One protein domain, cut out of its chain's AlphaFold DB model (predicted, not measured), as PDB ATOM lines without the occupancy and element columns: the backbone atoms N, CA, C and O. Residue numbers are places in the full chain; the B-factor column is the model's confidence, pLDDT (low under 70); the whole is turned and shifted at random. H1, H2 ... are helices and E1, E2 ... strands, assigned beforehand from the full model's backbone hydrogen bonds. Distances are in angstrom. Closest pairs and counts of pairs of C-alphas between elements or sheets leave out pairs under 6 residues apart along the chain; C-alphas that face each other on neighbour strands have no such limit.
ATOM      1  N   VAL A   3      -3.337 -21.133   8.112       96.88
ATOM      2  CA  VAL A   3      -3.621 -22.213   7.155       96.88
ATOM      3  C   VAL A   3      -4.434 -21.656   5.990       96.88
ATOM      4  O   VAL A   3      -5.415 -20.952   6.207       96.88
ATOM      5  N   SER A   4      -4.026 -21.992   4.764       96.38
ATOM      6  CA  SER A   4      -4.745 -21.668   3.530       96.38
ATOM      7  C   SER A   4      -5.222 -22.960   2.868       96.38
ATOM      8  O   SER A   4      -4.418 -23.864   2.624       96.38
ATOM      9  N   THR A   5      -6.525 -23.067   2.601       97.25
ATOM     10  CA  THR A   5      -7.157 -24.286   2.076       97.25
ATOM     11  C   THR A   5      -7.951 -23.994   0.807       97.25
ATOM     12  O   THR A   5      -8.813 -23.122   0.799       97.25
ATOM     13  N   LEU A   6      -7.728 -24.775  -0.252       97.31
ATOM     14  CA  LEU A   6      -8.531 -24.762  -1.480       97.31
ATOM     15  C   LEU A   6      -9.256 -26.103  -1.632       97.31
ATOM     16  O   LEU A   6      -8.620 -27.154  -1.699       97.31
ATOM     17  N   VAL A   7     -10.584 -26.064  -1.745       96.56
ATOM     18  CA  VAL A   7     -11.413 -27.242  -2.041       96.56
ATOM     19  C   VAL A   7     -12.271 -26.949  -3.264       96.56
ATOM     20  O   VAL A   7     -13.110 -26.055  -3.241       96.56
ATOM     21  N   LEU A   8     -12.095 -27.736  -4.326       96.75
ATOM     22  CA  LEU A   8     -12.882 -27.622  -5.550       96.75
ATOM     23  C   LEU A   8     -13.317 -29.007  -6.028       96.75
ATOM     24  O   LEU A   8     -12.499 -29.921  -6.140       96.75
ATOM     25  N   LYS A   9     -14.604 -29.160  -6.346       96.81
ATOM     26  CA  LYS A   9     -15.147 -30.372  -6.974       96.81
ATOM     27  C   LYS A   9     -15.366 -30.137  -8.464       96.81
ATOM     28  O   LYS A   9     -15.771 -29.050  -8.873       96.81
ATOM     29  N   GLY A  10     -15.082 -31.162  -9.266       95.94
ATOM     30  CA  GLY A  10     -15.467 -31.168 -10.675       95.94
ATOM     31  C   GLY A  10     -16.986 -31.183 -10.803       95.94
ATOM     32  O   GLY A  10     -17.670 -31.711  -9.928       95.94
ATOM     33  N   GLU A  11     -17.494 -30.593 -11.877       96.00
ATOM     34  CA  GLU A  11     -18.931 -30.583 -12.167       96.00
ATOM     35  C   GLU A  11     -19.371 -31.925 -12.763       96.00
ATOM     36  O   GLU A  11     -20.401 -32.469 -12.378       96.00
ATOM     37  N   ASP A  12     -18.556 -32.482 -13.662       97.12
ATOM     38  CA  ASP A  12     -18.789 -33.762 -14.328       97.12
ATOM     39  C   ASP A  12     -17.462 -34.365 -14.850       97.12
ATOM     40  O   ASP A  12     -16.369 -33.859 -14.565       97.12
ATOM     41  N   ALA A  13     -17.545 -35.472 -15.598       94.81
ATOM     42  CA  ALA A  13     -16.389 -36.190 -16.145       94.81
ATOM     43  C   ALA A  13     -15.583 -35.382 -17.182       94.81
ATOM     44  O   ALA A  13     -14.409 -35.670 -17.408       94.81
ATOM     45  N   THR A  14     -16.194 -34.379 -17.809       95.06
ATOM     46  CA  THR A  14     -15.556 -33.482 -18.777       95.06
ATOM     47  C   THR A  14     -15.066 -32.204 -18.092       95.06
ATOM     48  O   THR A  14     -13.926 -31.784 -18.284       95.06
ATOM     49  N   ARG A  15     -15.895 -31.593 -17.244       94.88
ATOM     50  CA  ARG A  15     -15.628 -30.348 -16.511       94.88
ATOM     51  C   ARG A  15     -15.045 -30.651 -15.132       94.88
ATOM     52  O   ARG A  15     -15.674 -30.430 -14.095       94.88
ATOM     53  N   THR A  16     -13.819 -31.169 -15.121       97.81
ATOM     54  CA  THR A  16     -13.141 -31.592 -13.888       97.81
ATOM     55  C   THR A  16     -12.558 -30.412 -13.098       97.81
ATOM     56  O   THR A  16     -12.240 -29.360 -13.656       97.81
ATOM     57  N   ALA A  17     -12.362 -30.597 -11.785       97.56
ATOM     58  CA  ALA A  17     -11.676 -29.606 -10.949       97.56
ATOM     59  C   ALA A  17     -10.246 -29.344 -11.446       97.56
ATOM     60  O   ALA A  17      -9.837 -28.193 -11.528       97.56
ATOM     61  N   MET A  18      -9.527 -30.401 -11.847       96.81
ATOM     62  CA  MET A  18      -8.174 -30.294 -12.400       96.81
ATOM     63  C   MET A  18      -8.153 -29.470 -13.695       96.81
ATOM     64  O   MET A  18      -7.318 -28.583 -13.843       96.81
ATOM     65  N   ALA A  19      -9.094 -29.708 -14.616       97.06
ATOM     66  CA  ALA A  19      -9.170 -28.938 -15.856       97.06
ATOM     67  C   ALA A  19      -9.376 -27.439 -15.580       97.06
ATOM     68  O   ALA A  19      -8.724 -26.607 -16.210       97.06
ATOM     69  N   LYS A  20     -10.218 -27.091 -14.597       96.06
ATOM     70  CA  LYS A  20     -10.392 -25.700 -14.156       96.06
ATOM     71  C   LYS A  20      -9.118 -25.120 -13.545       96.06
ATOM     72  O   LYS A  20      -8.680 -24.060 -13.979       96.06
ATOM     73  N   THR A  21      -8.515 -25.796 -12.567       96.50
ATOM     74  CA  THR A  21      -7.355 -25.260 -11.833       96.50
ATOM     75  C   THR A  21      -6.080 -25.193 -12.667       96.50
ATOM     76  O   THR A  21      -5.180 -24.439 -12.315       96.50
ATOM     77  N   VAL A  22      -5.996 -25.924 -13.781       96.38
ATOM     78  CA  VAL A  22      -4.877 -25.832 -14.734       96.38
ATOM     79  C   VAL A  22      -5.180 -24.845 -15.862       96.38
ATOM     80  O   VAL A  22      -4.349 -24.000 -16.190       96.38
ATOM     81  N   GLY A  23      -6.368 -24.939 -16.466       97.38
ATOM     82  CA  GLY A  23      -6.720 -24.166 -17.655       97.38
ATOM     83  C   GLY A  23      -7.035 -22.698 -17.372       97.38
ATOM     84  O   GLY A  23      -6.628 -21.836 -18.149       97.38
ATOM     85  N   LEU A  24      -7.725 -22.394 -16.267       97.69
ATOM     86  CA  LEU A  24      -8.130 -21.019 -15.954       97.69
ATOM     87  C   LEU A  24      -6.937 -20.091 -15.685       97.69
ATOM     88  O   LEU A  24      -6.885 -19.048 -16.333       97.69
ATOM     89  N   PRO A  25      -5.945 -20.436 -14.834       97.19
ATOM     90  CA  PRO A  25      -4.798 -19.552 -14.614       97.19
ATOM     91  C   PRO A  25      -4.033 -19.254 -15.911       97.19
ATOM     92  O   PRO A  25      -3.610 -18.121 -16.137       97.19
ATOM     93  N   LEU A  26      -3.906 -20.254 -16.794       96.81
ATOM     94  CA  LEU A  26      -3.289 -20.091 -18.110       96.81
ATOM     95  C   LEU A  26      -4.085 -19.120 -18.990       96.81
ATOM     96  O   LEU A  26      -3.511 -18.183 -19.540       96.81
ATOM     97  N   ALA A  27      -5.397 -19.332 -19.121       97.75
ATOM     98  CA  ALA A  27      -6.262 -18.495 -19.950       97.75
ATOM     99  C   ALA A  27      -6.296 -17.037 -19.464       97.75
ATOM    100  O   ALA A  27      -6.215 -16.118 -20.280       97.75
ATOM    101  N   ILE A  28      -6.352 -16.831 -18.144       97.56
ATOM    102  CA  ILE A  28      -6.294 -15.507 -17.515       97.56
ATOM    103  C   ILE A  28      -4.973 -14.820 -17.865       97.56
ATOM    104  O   ILE A  28      -4.981 -13.706 -18.385       97.56
ATOM    105  N   MET A  29      -3.838 -15.500 -17.671       95.69
ATOM    106  CA  MET A  29      -2.524 -14.934 -17.982       95.69
ATOM    107  C   MET A  29      -2.383 -14.572 -19.466       95.69
ATOM    108  O   MET A  29      -1.896 -13.493 -19.797       95.69
ATOM    109  N   VAL A  30      -2.849 -15.441 -20.370       95.75
ATOM    110  CA  VAL A  30      -2.857 -15.164 -21.815       95.75
ATOM    111  C   VAL A  30      -3.672 -13.908 -22.119       95.75
ATOM    112  O   VAL A  30      -3.213 -13.056 -22.881       95.75
ATOM    113  N   ARG A  31      -4.850 -13.753 -21.505       96.75
ATOM    114  CA  ARG A  31      -5.680 -12.560 -21.697       96.75
ATOM    115  C   ARG A  31      -4.982 -11.295 -21.191       96.75
ATOM    116  O   ARG A  31      -4.944 -10.319 -21.933       96.75
ATOM    117  N   LEU A  32      -4.389 -11.325 -19.994       95.12
ATOM    118  CA  LEU A  32      -3.656 -10.187 -19.418       95.12
ATOM    119  C   LEU A  32      -2.473  -9.750 -20.299       95.12
ATOM    120  O   LEU A  32      -2.235  -8.555 -20.464       95.12
ATOM    121  N   ILE A  33      -1.761 -10.702 -20.913       94.12
ATOM    122  CA  ILE A  33      -0.689 -10.404 -21.877       94.12
ATOM    123  C   ILE A  33      -1.263  -9.728 -23.131       94.12
ATOM    124  O   ILE A  33      -0.764  -8.688 -23.551       94.12
ATOM    125  N   ILE A  34      -2.330 -10.284 -23.718       96.06
ATOM    126  CA  ILE A  34      -2.964  -9.736 -24.932       96.06
ATOM    127  C   ILE A  34      -3.539  -8.333 -24.685       96.06
ATOM    128  O   ILE A  34      -3.485  -7.478 -25.569       96.06
ATOM    129  N   GLN A  35      -4.074  -8.083 -23.490       96.56
ATOM    130  CA  GLN A  35      -4.632  -6.790 -23.089       96.56
ATOM    131  C   GLN A  35      -3.567  -5.752 -22.716       96.56
ATOM    132  O   GLN A  35      -3.924  -4.613 -22.432       96.56
ATOM    133  N   ASN A  36      -2.276  -6.104 -22.771       93.44
ATOM    134  CA  ASN A  36      -1.184  -5.249 -22.312       93.44
ATOM    135  C   ASN A  36      -1.369  -4.827 -20.841       93.44
ATOM    136  O   ASN A  36      -1.161  -3.673 -20.486       93.44
ATOM    137  N   GLU A  37      -1.791  -5.751 -19.979       92.75
ATOM    138  CA  GLU A  37      -1.854  -5.533 -18.525       92.75
ATOM    139  C   GLU A  37      -0.609  -6.086 -17.813       92.75
ATOM    140  O   GLU A  37      -0.280  -5.663 -16.707       92.75
ATOM    141  N   VAL A  38       0.131  -6.992 -18.467       90.31
ATOM    142  CA  VAL A  38       1.406  -7.538 -17.985       90.31
ATOM    143  C   VAL A  38       2.501  -7.318 -19.029       90.31
ATOM    144  O   VAL A  38       2.400  -7.791 -20.159       90.31
ATOM    145  N   PHE A  39       3.589  -6.653 -18.628       88.69
ATOM    146  CA  PHE A  39       4.694  -6.244 -19.509       88.69
ATOM    147  C   PHE A  39       6.016  -6.920 -19.141       88.69
ATOM    148  O   PHE A  39       7.018  -6.266 -18.851       88.69
ATOM    149  N   LEU A  40       6.022  -8.250 -19.117       87.94
ATOM    150  CA  LEU A  40       7.212  -9.025 -18.780       87.94
ATOM    151  C   LEU A  40       7.882  -9.564 -20.039       87.94
ATOM    152  O   LEU A  40       7.225 -10.089 -20.933       87.94
ATOM    153  N   THR A  41       9.205  -9.443 -20.095       90.31
ATOM    154  CA  THR A  41      10.032  -9.966 -21.189       90.31
ATOM    155  C   THR A  41      10.917 -11.098 -20.684       90.31
ATOM    156  O   THR A  41      11.294 -11.124 -19.513       90.31
ATOM    157  N   GLY A  42      11.259 -12.041 -21.560       92.50
ATOM    158  CA  GLY A  42      12.009 -13.244 -21.188       92.50
ATOM    159  C   GLY A  42      11.117 -14.380 -20.675       92.50
ATOM    160  O   GLY A  42       9.899 -14.353 -20.834       92.50
ATOM    161  N   VAL A  43      11.741 -15.407 -20.092       94.31
ATOM    162  CA  VAL A  43      11.062 -16.617 -19.600       94.31
ATOM    163  C   VAL A  43      10.941 -16.548 -18.084       94.31
ATOM    164  O   VAL A  43      11.952 -16.466 -17.390       94.31
ATOM    165  N   HIS A  44       9.710 -16.611 -17.574       91.31
ATOM    166  CA  HIS A  44       9.410 -16.456 -16.149       91.31
ATOM    167  C   HIS A  44       8.498 -17.562 -15.628       91.31
ATOM    168  O   HIS A  44       7.612 -18.037 -16.337       91.31
ATOM    169  N   ILE A  45       8.675 -17.908 -14.352       93.19
ATOM    170  CA  ILE A  45       7.691 -18.657 -13.563       93.19
ATOM    171  C   ILE A  45       6.773 -17.672 -12.802       93.19
ATOM    172  O   ILE A  45       7.223 -16.575 -12.455       93.19
ATOM    173  N   PRO A  46       5.498 -18.013 -12.529       89.50
ATOM    174  CA  PRO A  46       4.481 -17.065 -12.058       89.50
ATOM    175  C   PRO A  46       4.536 -16.800 -10.539       89.50
ATOM    176  O   PRO A  46       3.548 -16.968  -9.834       89.50
ATOM    177  N   VAL A  47       5.699 -16.397 -10.020       93.88
ATOM    178  CA  VAL A  47       5.919 -16.131  -8.577       93.88
ATOM    179  C   VAL A  47       5.920 -14.642  -8.218       93.88
ATOM    180  O   VAL A  47       6.025 -14.278  -7.052       93.88
ATOM    181  N   MET A  48       5.819 -13.764  -9.215       93.25
ATOM    182  CA  MET A  48       5.791 -12.314  -9.017       93.25
ATOM    183  C   MET A  48       4.392 -11.850  -8.605       93.25
ATOM    184  O   MET A  48       3.411 -12.277  -9.212       93.25
ATOM    185  N   THR A  49       4.311 -10.917  -7.653       93.31
ATOM    186  CA  THR A  49       3.058 -10.296  -7.170       93.31
ATOM    187  C   THR A  49       2.182  -9.790  -8.311       93.31
ATOM    188  O   THR A  49       1.024 -10.175  -8.417       93.31
ATOM    189  N   GLN A  50       2.775  -9.045  -9.249       91.31
ATOM    190  CA  GLN A  50       2.100  -8.524 -10.447       91.31
ATOM    191  C   GLN A  50       1.499  -9.600 -11.374       91.31
ATOM    192  O   GLN A  50       0.732  -9.260 -12.265       91.31
ATOM    193  N   ILE A  51       1.869 -10.877 -11.204       93.38
ATOM    194  CA  ILE A  51       1.260 -12.011 -11.912       93.38
ATOM    195  C   ILE A  51       0.250 -12.713 -11.014       93.38
ATOM    196  O   ILE A  51      -0.905 -12.874 -11.401       93.38
ATOM    197  N   TYR A  52       0.675 -13.192  -9.842       94.19
ATOM    198  CA  TYR A  52      -0.180 -14.092  -9.073       94.19
ATOM    199  C   TYR A  52      -1.380 -13.362  -8.462       94.19
ATOM    200  O   TYR A  52      -2.441 -13.964  -8.369       94.19
ATOM    201  N   GLU A  53      -1.267 -12.082  -8.086       95.62
ATOM    202  CA  GLU A  53      -2.387 -11.326  -7.506       95.62
ATOM    203  C   GLU A  53      -3.560 -11.147  -8.481       95.62
ATOM    204  O   GLU A  53      -4.675 -11.526  -8.115       95.62
ATOM    205  N   PRO A  54      -3.374 -10.632  -9.716       95.12
ATOM    206  CA  PRO A  54      -4.487 -10.504 -10.655       95.12
ATOM    207  C   PRO A  54      -5.053 -11.864 -11.074       95.12
ATOM    208  O   PRO A  54      -6.268 -11.999 -11.210       95.12
ATOM    209  N   VAL A  55      -4.199 -12.885 -11.219       96.69
ATOM    210  CA  VAL A  55      -4.648 -14.243 -11.553       96.69
ATOM    211  C   VAL A  55      -5.498 -14.833 -10.427       96.69
ATOM    212  O   VAL A  55      -6.591 -15.319 -10.701       96.69
ATOM    213  N   LEU A  56      -5.043 -14.767  -9.169       96.69
ATOM    214  CA  LEU A  56      -5.807 -15.256  -8.016       96.69
ATOM    215  C   LEU A  56      -7.125 -14.501  -7.867       96.69
ATOM    216  O   LEU A  56      -8.160 -15.145  -7.770       96.69
ATOM    217  N   LYS A  57      -7.106 -13.166  -7.947       96.56
ATOM    218  CA  LYS A  57      -8.311 -12.332  -7.839       96.56
ATOM    219  C   LYS A  57      -9.369 -12.691  -8.878       96.56
ATOM    220  O   LYS A  57     -10.561 -12.666  -8.595       96.56
ATOM    221  N   GLU A  58      -8.956 -12.997 -10.101       97.19
ATOM    222  CA  GLU A  58      -9.906 -13.406 -11.126       97.19
ATOM    223  C   GLU A  58     -10.370 -14.858 -10.959       97.19
ATOM    224  O   GLU A  58     -11.541 -15.155 -11.195       97.19
ATOM    225  N   LEU A  59      -9.489 -15.765 -10.536       97.81
ATOM    226  CA  LEU A  59      -9.842 -17.156 -10.240       97.81
ATOM    227  C   LEU A  59     -11.003 -17.263  -9.236       97.81
ATOM    228  O   LEU A  59     -11.839 -18.164  -9.372       97.81
ATOM    229  N   GLU A  60     -11.118 -16.304  -8.313       97.25
ATOM    230  CA  GLU A  60     -12.242 -16.190  -7.375       97.25
ATOM    231  C   GLU A  60     -13.602 -16.122  -8.089       97.25
ATOM    232  O   GLU A  60     -14.557 -16.793  -7.678       97.25
ATOM    233  N   LEU A  61     -13.679 -15.405  -9.222       97.06
ATOM    234  CA  LEU A  61     -14.890 -15.264 -10.046       97.06
ATOM    235  C   LEU A  61     -15.333 -16.591 -10.677       97.06
ATOM    236  O   LEU A  61     -16.503 -16.761 -11.019       97.06
ATOM    237  N   TYR A  62     -14.409 -17.543 -10.809       96.12
ATOM    238  CA  TYR A  62     -14.668 -18.890 -11.322       96.12
ATOM    239  C   TYR A  62     -14.821 -19.934 -10.206       96.12
ATOM    240  O   TYR A  62     -14.896 -21.137 -10.483       96.12
ATOM    241  N   GLY A  63     -14.884 -19.491  -8.946       95.31
ATOM    242  CA  GLY A  63     -15.061 -20.348  -7.777       95.31
ATOM    243  C   GLY A  63     -13.773 -20.995  -7.262       95.31
ATOM    244  O   GLY A  63     -13.850 -21.863  -6.394       95.31
ATOM    245  N   VAL A  64     -12.601 -20.601  -7.767       97.19
ATOM    246  CA  VAL A  64     -11.301 -21.070  -7.269       97.19
ATOM    247  C   VAL A  64     -10.835 -20.096  -6.184       97.19
ATOM    248  O   VAL A  64     -10.173 -19.108  -6.470       97.19
ATOM    249  N   ASN A  65     -11.225 -20.379  -4.939       95.50
ATOM    250  CA  ASN A  65     -10.998 -19.514  -3.779       95.50
ATOM    251  C   ASN A  65     -10.237 -20.258  -2.681       95.50
ATOM    252  O   ASN A  65     -10.505 -21.435  -2.429       95.50
ATOM    253  N   PHE A  66      -9.345 -19.554  -1.992       95.94
ATOM    254  CA  PHE A  66      -8.666 -20.066  -0.806       95.94
ATOM    255  C   PHE A  66      -9.375 -19.572   0.457       95.94
ATOM    256  O   PHE A  66      -9.778 -18.414   0.545       95.94
ATOM    257  N   MET A  67      -9.546 -20.465   1.428       95.62
ATOM    258  CA  MET A  67     -10.058 -20.145   2.756       95.62
ATOM    259  C   MET A  67      -8.890 -20.030   3.726       95.62
ATOM    260  O   MET A  67      -8.051 -20.929   3.797       95.62
ATOM    261  N   GLU A  68      -8.859 -18.925   4.459       96.38
ATOM    262  CA  GLU A  68      -7.788 -18.576   5.384       96.38
ATOM    263  C   GLU A  68      -8.279 -18.737   6.821       96.38
ATOM    264  O   GLU A  68      -9.294 -18.153   7.201       96.38
ATOM    265  N   GLU A  69      -7.548 -19.508   7.621       95.38
ATOM    266  CA  GLU A  69      -7.854 -19.747   9.031       95.38
ATOM    267  C   GLU A  69      -6.642 -19.401   9.909       95.38
ATOM    268  O   GLU A  69      -5.495 -19.738   9.584       95.38
ATOM    269  N   GLU A  70      -6.898 -18.727  11.033       90.88
ATOM    270  CA  GLU A  70      -5.911 -18.486  12.089       90.88
ATOM    271  C   GLU A  70      -6.114 -19.492  13.227       90.88
ATOM    272  O   GLU A  70      -7.221 -19.637  13.745       90.88
ATOM    273  N   GLY A  71      -5.035 -20.180  13.611       74.62
ATOM    274  CA  GLY A  71      -4.976 -21.078  14.770       74.62
ATOM    275  C   GLY A  71      -3.916 -20.689  15.787       74.62
ATOM    276  O   GLY A  71      -2.964 -19.954  15.416       74.62
TER     277      GLY A  71
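This is residues 3 to 71 of the 71 residues of the protein "Saccharopine dehydrogenase" of Chitinophagales bacterium (UniProt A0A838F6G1). Two helices, H1 and the shorter H2, cross at a steep angle near their middles, and away from this crossing a small two-stranded ribbon, E1 beside E2, brings the two ends of the printed part together. A wide loop, residues 35 to 48, joins the helices. The printed part has 69 residues, with two named helices and two named strands in the chain order E1, H1, H2, E2; the sheet's order is E1 - E2, antiparallel, and the class is mostly helix. The whole is loose, with a radius of gyration of the C-alphas of 13.8 A and spans of 37 by 35 by 20 A.

Look first at E1, residues 3 to 5, and E2, residues 67 to 70: they are antiparallel neighbours at 162 degrees. You will find N 5 and O 67 2.9 A apart and N 67 and O 5 2.8 A apart, both within hydrogen-bond range. Next find H1, residues 17 to 34, and H2, residues 49 to 61, which touch; H1 does so with residues 24 to 29 alone. Their closest C-alphas, those of Pro 25 and Val 55, are 6.1 A apart. The helices run opposite ways at a steep tilt of 55 degrees. E1 and H2 are apart, as are H1 and E2. O i to N i+4 pairs are within hydrogen-bond range in 12 of 14 cases in H1 and 7 of 9 in H2.

Find C-alpha 3, where E1 begins, at (-3.621, -22.213, 7.155). H1 runs 25.8 A from C-alpha 17 at (-11.676, -29.606, -10.949) to C-alpha 34. H2 runs 18.8 A, and E2 ends at C-alpha 70, (-5.911, -18.486, 12.089).

The two C-alphas farthest apart, those of Ile 34 and Gly 71, are 41.3 A apart. The links E1 to H1 and H1 to H2 are long; H2 to E2 is tight. The printed part has no cut, and no printed residue is under 70 in the model's pLDDT.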